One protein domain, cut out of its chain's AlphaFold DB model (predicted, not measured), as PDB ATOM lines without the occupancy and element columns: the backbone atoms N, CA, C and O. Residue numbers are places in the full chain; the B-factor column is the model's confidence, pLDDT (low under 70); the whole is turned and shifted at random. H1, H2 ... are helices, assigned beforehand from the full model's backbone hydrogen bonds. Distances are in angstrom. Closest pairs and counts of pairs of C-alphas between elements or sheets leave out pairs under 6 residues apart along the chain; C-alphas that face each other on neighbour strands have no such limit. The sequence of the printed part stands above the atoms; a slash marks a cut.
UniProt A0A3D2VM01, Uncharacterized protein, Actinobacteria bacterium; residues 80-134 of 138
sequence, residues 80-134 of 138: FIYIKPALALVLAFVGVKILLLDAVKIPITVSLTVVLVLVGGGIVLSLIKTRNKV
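This is residues 80 to 134 of the 138 residues of an uncharacterized protein of Actinobacteria bacterium (UniProt A0A3D2VM01). A narrow helical hairpin: H1 runs out, a loop turns round, and the longer H2 comes back beside it, the two close together where H1 begins and splayed toward the loop. Residues 98 to 104 stick out at the loop end. The printed part has 55 residues with two named helices, H1 then H2, and no named strand; the class is all helix. It is a loose rod, with a radius of gyration of the C-alphas of 13.9 A and spans of 49 by 17 by 8 A.

Look first at H1, residues 83 to 99, then at H2, residues 108 to 133: they form a hairpin, opposite ways at a shallow tilt of 15 degrees. They touch with residues 83 to 90 of H1 and 115 to 126 of H2 alone; the closest C-alphas, of Ala 86 and Gly 122, are 5.4 A apart. In both helices every O i to N i+4 pair is within hydrogen-bond range.

Find C-alpha 83 at (10.629, 23.090, -26.285); from there H1 runs 24.3 A to C-alpha 99. H2 runs 37.5 A, ending at C-alpha 133 at (-0.102, 22.639, -13.263).

The C-alphas farthest apart, of Asp 102 and Val 134, are 48.9 A apart. The link is short, and the printed part has no cut. The model's pLDDT is under 70 at residues 101 to 106 and 130 to 134.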
ATOM      1  N   PHE A  80       8.131  19.790 -20.602       72.25
ATOM      2  CA  PHE A  80       8.735  20.632 -21.637       72.25
ATOM      3  C   PHE A  80       7.826  20.895 -22.852       72.25
ATOM      4  O   PHE A  80       8.220  20.722 -24.006       72.25
ATOM      5  N   ILE A  81       6.607  21.383 -22.605       74.12
ATOM      6  CA  ILE A  81       5.612  21.701 -23.649       74.12
ATOM      7  C   ILE A  81       6.133  22.725 -24.674       74.12
ATOM      8  O   ILE A  81       5.843  22.606 -25.865       74.12
ATOM      9  N   TYR A  82       6.921  23.713 -24.239       77.19
ATOM     10  CA  TYR A  82       7.368  24.811 -25.107       77.19
ATOM     11  C   TYR A  82       8.714  24.567 -25.809       77.19
ATOM     12  O   TYR A  82       9.130  25.396 -26.616       77.19
ATOM     13  N   ILE A  83       9.370  23.421 -25.592       78.75
ATOM     14  CA  ILE A  83      10.629  23.090 -26.285       78.75
ATOM     15  C   ILE A  83      10.402  22.915 -27.790       78.75
ATOM     16  O   ILE A  83      11.162  23.459 -28.584       78.75
ATOM     17  N   LYS A  84       9.341  22.204 -28.203       81.69
ATOM     18  CA  LYS A  84       9.024  21.986 -29.627       81.69
ATOM     19  C   LYS A  84       8.861  23.300 -30.414       81.69
ATOM     20  O   LYS A  84       9.548  23.458 -31.421       81.69
ATOM     21  N   PRO A  85       8.015  24.258 -29.981       84.50
ATOM     22  CA  PRO A  85       7.889  25.534 -30.683       84.50
ATOM     23  C   PRO A  85       9.148  26.408 -30.575       84.50
ATOM     24  O   PRO A  85       9.483  27.082 -31.545       84.50
ATOM     25  N   ALA A  86       9.884  26.372 -29.456       84.31
ATOM     26  CA  ALA A  86      11.149  27.100 -29.332       84.31
ATOM     27  C   ALA A  86      12.196  26.600 -30.344       84.31
ATOM     28  O   ALA A  86      12.821  27.405 -31.030       84.31
ATOM     29  N   LEU A  87      12.333  25.278 -30.499       84.88
ATOM     30  CA  LEU A  87      13.225  24.681 -31.495       84.88
ATOM     31  C   LEU A  87      12.794  25.029 -32.923       84.88
ATOM     32  O   LEU A  87      13.639  25.354 -33.747       84.88
ATOM     33  N   ALA A  88      11.490  25.007 -33.213       87.44
ATOM     34  CA  ALA A  88      10.973  25.383 -34.528       87.44
ATOM     35  C   ALA A  88      11.314  26.841 -34.889       87.44
ATOM     36  O   ALA A  88      11.730  27.108 -36.014       87.44
ATOM     37  N   LEU A  89      11.205  27.769 -33.930       87.88
ATOM     38  CA  LEU A  89      11.605  29.168 -34.120       87.88
ATOM     39  C   LEU A  89      13.110  29.312 -34.361       87.88
ATOM     40  O   LEU A  89      13.513  30.080 -35.231       87.88
ATOM     41  N   VAL A  90      13.937  28.555 -33.635       87.19
ATOM     42  CA  VAL A  90      15.390  28.523 -33.856       87.19
ATOM     43  C   VAL A  90      15.715  28.005 -35.255       87.19
ATOM     44  O   VAL A  90      16.476  28.653 -35.969       87.19
ATOM     45  N   LEU A  91      15.114  26.890 -35.681       84.25
ATOM     46  CA  LEU A  91      15.329  26.334 -37.018       84.25
ATOM     47  C   LEU A  91      14.872  27.296 -38.117       84.25
ATOM     48  O   LEU A  91      15.574  27.448 -39.113       84.25
ATOM     49  N   ALA A  92      13.734  27.969 -37.944       86.75
ATOM     50  CA  ALA A  92      13.270  28.979 -38.891       86.75
ATOM     51  C   ALA A  92      14.251  30.159 -38.971       86.75
ATOM     52  O   ALA A  92      14.626  30.577 -40.063       86.75
ATOM     53  N   PHE A  93      14.719  30.659 -37.825       84.94
ATOM     54  CA  PHE A  93      15.689  31.752 -37.761       84.94
ATOM     55  C   PHE A  93      17.027  31.383 -38.419       84.94
ATOM     56  O   PHE A  93      17.528  32.131 -39.259       84.94
ATOM     57  N   VAL A  94      17.587  30.219 -38.082       80.44
ATOM     58  CA  VAL A  94      18.853  29.730 -38.652       80.44
ATOM     59  C   VAL A  94      18.695  29.407 -40.139       80.44
ATOM     60  O   VAL A  94      19.547  29.791 -40.933       80.44
ATOM     61  N   GLY A  95      17.586  28.786 -40.547       79.25
ATOM     62  CA  GLY A  95      17.300  28.494 -41.952       79.25
ATOM     63  C   GLY A  95      17.217  29.760 -42.808       79.25
ATOM     64  O   GLY A  95      17.849  29.836 -43.858       79.25
ATOM     65  N   VAL A  96      16.517  30.792 -42.329       83.56
ATOM     66  CA  VAL A  96      16.466  32.104 -42.996       83.56
ATOM     67  C   VAL A  96      17.853  32.742 -43.040       83.56
ATOM     68  O   VAL A  96      18.263  33.235 -44.087       83.56
ATOM     69  N   LYS A  97      18.611  32.694 -41.940       76.75
ATOM     70  CA  LYS A  97      19.983  33.213 -41.898       76.75
ATOM     71  C   LYS A  97      20.863  32.558 -42.963       76.75
ATOM     72  O   LYS A  97      21.589  33.281 -43.635       76.75
ATOM     73  N   ILE A  98      20.786  31.235 -43.131       71.81
ATOM     74  CA  ILE A  98      21.574  30.498 -44.130       71.81
ATOM     75  C   ILE A  98      21.228  30.957 -45.553       71.81
ATOM     76  O   ILE A  98      22.129  31.176 -46.355       71.81
ATOM     77  N   LEU A  99      19.946  31.184 -45.857       76.50
ATOM     78  CA  LEU A  99      19.518  31.705 -47.163       76.50
ATOM     79  C   LEU A  99      19.988  33.147 -47.425       76.50
ATOM     80  O   LEU A  99      20.153  33.536 -48.577       76.50
ATOM     81  N   LEU A 100      20.200  33.942 -46.372       75.88
ATOM     82  CA  LEU A 100      20.630  35.344 -46.453       75.88
ATOM     83  C   LEU A 100      22.152  35.542 -46.291       75.88
ATOM     84  O   LEU A 100      22.611  36.689 -46.304       75.88
ATOM     85  N   LEU A 101      22.935  34.460 -46.157       66.00
ATOM     86  CA  LEU A 101      24.384  34.502 -45.894       66.00
ATOM     87  C   LEU A 101      25.169  35.348 -46.910       66.00
ATOM     88  O   LEU A 101      26.107  36.041 -46.515       66.00
ATOM     89  N   ASP A 102      24.769  35.337 -48.183       61.97
ATOM     90  CA  ASP A 102      25.468  36.068 -49.249       61.97
ATOM     91  C   ASP A 102      25.175  37.579 -49.258       61.97
ATOM     92  O   ASP A 102      25.962  38.359 -49.796       61.97
ATOM     93  N   ALA A 103      24.076  38.024 -48.638       61.50
ATOM     94  CA  ALA A 103      23.636  39.423 -48.672       61.50
ATOM     95  C   ALA A 103      23.962  40.204 -47.387       61.50
ATOM     96  O   ALA A 103      24.187  41.414 -47.445       61.50
ATOM     97  N   VAL A 104      23.996  39.546 -46.219       62.56
ATOM     98  CA  VAL A 104      24.206  40.209 -44.921       62.56
ATOM     99  C   VAL A 104      25.168  39.403 -44.049       62.56
ATOM    100  O   VAL A 104      24.848  38.318 -43.567       62.56
ATOM    101  N   LYS A 105      26.336  39.981 -43.755       63.72
ATOM    102  CA  LYS A 105      27.290  39.440 -42.774       63.72
ATOM    103  C   LYS A 105      26.762  39.680 -41.360       63.72
ATOM    104  O   LYS A 105      27.136  40.650 -40.706       63.72
ATOM    105  N   ILE A 106      25.861  38.817 -40.892       66.06
ATOM    106  CA  ILE A 106      25.366  38.871 -39.512       66.06
ATOM    107  C   ILE A 106      26.455  38.315 -38.584       66.06
ATOM    108  O   ILE A 106      26.828  37.145 -38.724       66.06
ATOM    109  N   PRO A 107      26.956  39.103 -37.615       75.56
ATOM    110  CA  PRO A 107      27.942  38.619 -36.663       75.56
ATOM    111  C   PRO A 107      27.374  37.462 -35.834       75.56
ATOM    112  O   PRO A 107      26.217  37.463 -35.406       75.56
ATOM    113  N   ILE A 108      28.222  36.463 -35.594       75.19
ATOM    114  CA  ILE A 108      27.863  35.213 -34.909       75.19
ATOM    115  C   ILE A 108      27.310  35.495 -33.508       75.19
ATOM    116  O   ILE A 108      26.384  34.817 -33.075       75.19
ATOM    117  N   THR A 109      27.803  36.541 -32.840       79.44
ATOM    118  CA  THR A 109      27.342  36.983 -31.518       79.44
ATOM    119  C   THR A 109      25.844  37.278 -31.483       79.44
ATOM    120  O   THR A 109      25.159  36.780 -30.599       79.44
ATOM    121  N   VAL A 110      25.308  37.997 -32.476       82.19
ATOM    122  CA  VAL A 110      23.871  38.322 -32.553       82.19
ATOM    123  C   VAL A 110      23.044  37.056 -32.747       82.19
ATOM    124  O   VAL A 110      22.058  36.838 -32.048       82.19
ATOM    125  N   SER A 111      23.478  36.187 -33.661       78.38
ATOM    126  CA  SER A 111      22.831  34.895 -33.903       78.38
ATOM    127  C   SER A 111      22.798  34.044 -32.633       78.38
ATOM    128  O   SER A 111      21.772  33.452 -32.310       78.38
ATOM    129  N   LEU A 112      23.912  34.004 -31.904       82.69
ATOM    130  CA  LEU A 112      24.061  33.213 -30.693       82.69
ATOM    131  C   LEU A 112      23.177  33.756 -29.569       82.69
ATOM    132  O   LEU A 112      22.486  32.976 -28.924       82.69
ATOM    133  N   THR A 113      23.105  35.079 -29.392       85.94
ATOM    134  CA  THR A 113      22.191  35.708 -28.427       85.94
ATOM    135  C   THR A 113      20.730  35.392 -28.738       85.94
ATOM    136  O   THR A 113      19.995  35.015 -27.830       85.94
ATOM    137  N   VAL A 114      20.302  35.486 -30.001       86.19
ATOM    138  CA  VAL A 114      18.914  35.181 -30.393       86.19
ATOM    139  C   VAL A 114      18.567  33.723 -30.098       86.19
ATOM    140  O   VAL A 114      17.539  33.452 -29.478       86.19
ATOM    141  N   VAL A 115      19.438  32.783 -30.474       86.94
ATOM    142  CA  VAL A 115      19.230  31.354 -30.194       86.94
ATOM    143  C   VAL A 115      19.182  31.092 -28.687       86.94
ATOM    144  O   VAL A 115      18.284  30.395 -28.215       86.94
ATOM    145  N   LEU A 116      20.092  31.689 -27.915       88.69
ATOM    146  CA  LEU A 116      20.168  31.517 -26.463       88.69
ATOM    147  C   LEU A 116      18.915  32.069 -25.766       88.69
ATOM    148  O   LEU A 116      18.385  31.426 -24.863       88.69
ATOM    149  N   VAL A 117      18.382  33.200 -26.232       90.81
ATOM    150  CA  VAL A 117      17.126  33.778 -25.731       90.81
ATOM    151  C   VAL A 117      15.919  32.920 -26.105       90.81
ATOM    152  O   VAL A 117      15.064  32.691 -25.254       90.81
ATOM    153  N   LEU A 118      15.835  32.411 -27.336       88.44
ATOM    154  CA  LEU A 118      14.713  31.568 -27.764       88.44
ATOM    155  C   LEU A 118      14.675  30.240 -27.001       88.44
ATOM    156  O   LEU A 118      13.627  29.851 -26.483       88.44
ATOM    157  N   VAL A 119      15.818  29.560 -26.888       86.75
ATOM    158  CA  VAL A 119      15.920  28.282 -26.169       86.75
ATOM    159  C   VAL A 119      15.783  28.500 -24.664       86.75
ATOM    160  O   VAL A 119      14.967  27.839 -24.025       86.75
ATOM    161  N   GLY A 120      16.524  29.455 -24.098       88.00
ATOM    162  CA  GLY A 120      16.469  29.787 -22.675       88.00
ATOM    163  C   GLY A 120      15.080  30.257 -22.251       88.00
ATOM    164  O   GLY A 120      14.540  29.768 -21.262       88.00
ATOM    165  N   GLY A 121      14.452  31.128 -23.040       88.00
ATOM    166  CA  GLY A 121      13.076  31.571 -22.841       88.00
ATOM    167  C   GLY A 121      12.078  30.418 -22.928       88.00
ATOM    168  O   GLY A 121      11.226  30.290 -22.054       88.00
ATOM    169  N   GLY A 122      12.218  29.528 -23.915       86.25
ATOM    170  CA  GLY A 122      11.392  28.324 -24.034       86.25
ATOM    171  C   GLY A 122      11.503  27.405 -22.815       86.25
ATOM    172  O   GLY A 122      10.483  26.947 -22.298       86.25
ATOM    173  N   ILE A 123      12.719  27.192 -22.303       85.12
ATOM    174  CA  ILE A 123      12.972  26.412 -21.082       85.12
ATOM    175  C   ILE A 123      12.323  27.092 -19.873       85.12
ATOM    176  O   ILE A 123      11.545  26.457 -19.162       85.12
ATOM    177  N   VAL A 124      12.592  28.383 -19.653       86.38
ATOM    178  CA  VAL A 124      12.081  29.144 -18.503       86.38
ATOM    179  C   VAL A 124      10.554  29.191 -18.504       86.38
ATOM    180  O   VAL A 124       9.932  28.870 -17.492       86.38
ATOM    181  N   LEU A 125       9.930  29.511 -19.641       85.81
ATOM    182  CA  LEU A 125       8.471  29.527 -19.781       85.81
ATOM    183  C   LEU A 125       7.865  28.146 -19.528       85.81
ATOM    184  O   LEU A 125       6.823  28.037 -18.877       85.81
ATOM    185  N   SER A 126       8.530  27.088 -19.992       82.19
ATOM    186  CA  SER A 126       8.069  25.726 -19.754       82.19
ATOM    187  C   SER A 126       8.177  25.312 -18.290       82.19
ATOM    188  O   SER A 126       7.251  24.690 -17.775       82.19
ATOM    189  N   LEU A 127       9.240  25.704 -17.585       80.94
ATOM    190  CA  LEU A 127       9.385  25.447 -16.150       80.94
ATOM    191  C   LEU A 127       8.347  26.221 -15.324       80.94
ATOM    192  O   LEU A 127       7.712  25.638 -14.444       80.94
ATOM    193  N   ILE A 128       8.123  27.504 -15.629       82.44
ATOM    194  CA  ILE A 128       7.140  28.344 -14.924       82.44
ATOM    195  C   ILE A 128       5.727  27.772 -15.091       82.44
ATOM    196  O   ILE A 128       4.981  27.666 -14.118       82.44
ATOM    197  N   LYS A 129       5.353  27.364 -16.309       76.00
ATOM    198  CA  LYS A 129       4.004  26.860 -16.578       76.00
ATOM    199  C   LYS A 129       3.773  25.449 -16.044       76.00
ATOM    200  O   LYS A 129       2.691  25.173 -15.531       76.00
ATOM    201  N   THR A 130       4.776  24.577 -16.107       67.44
ATOM    202  CA  THR A 130       4.689  23.234 -15.517       67.44
ATOM    203  C   THR A 130       4.577  23.292 -13.993       67.44
ATOM    204  O   THR A 130       3.834  22.501 -13.419       67.44
ATOM    205  N   ARG A 131       5.209  24.273 -13.332       61.91
ATOM    206  CA  ARG A 131       5.020  24.514 -11.890       61.91
ATOM    207  C   ARG A 131       3.563  24.839 -11.535       61.91
ATOM    208  O   ARG A 131       3.070  24.351 -10.528       61.91
ATOM    209  N   ASN A 132       2.865  25.595 -12.383       56.34
ATOM    210  CA  ASN A 132       1.474  25.998 -12.141       56.34
ATOM    211  C   ASN A 132       0.436  24.894 -12.415       56.34
ATOM    212  O   ASN A 132      -0.715  25.049 -12.030       56.34
ATOM    213  N   LYS A 133       0.808  23.784 -13.070       53.19
ATOM    214  CA  LYS A 133      -0.102  22.639 -13.263       53.19
ATOM    215  C   LYS A 133      -0.217  21.733 -12.033       53.19
ATOM    216  O   LYS A 133      -1.169  20.971 -11.961       53.19
ATOM    217  N   VAL A 134       0.720  21.814 -11.086       51.91
ATOM    218  CA  VAL A 134       0.720  20.977  -9.869       51.91
ATOM    219  C   VAL A 134      -0.230  21.527  -8.792       51.91
ATOM    220  O   VAL A 134      -0.636  20.785  -7.913       51.91
TER     221      VAL A 134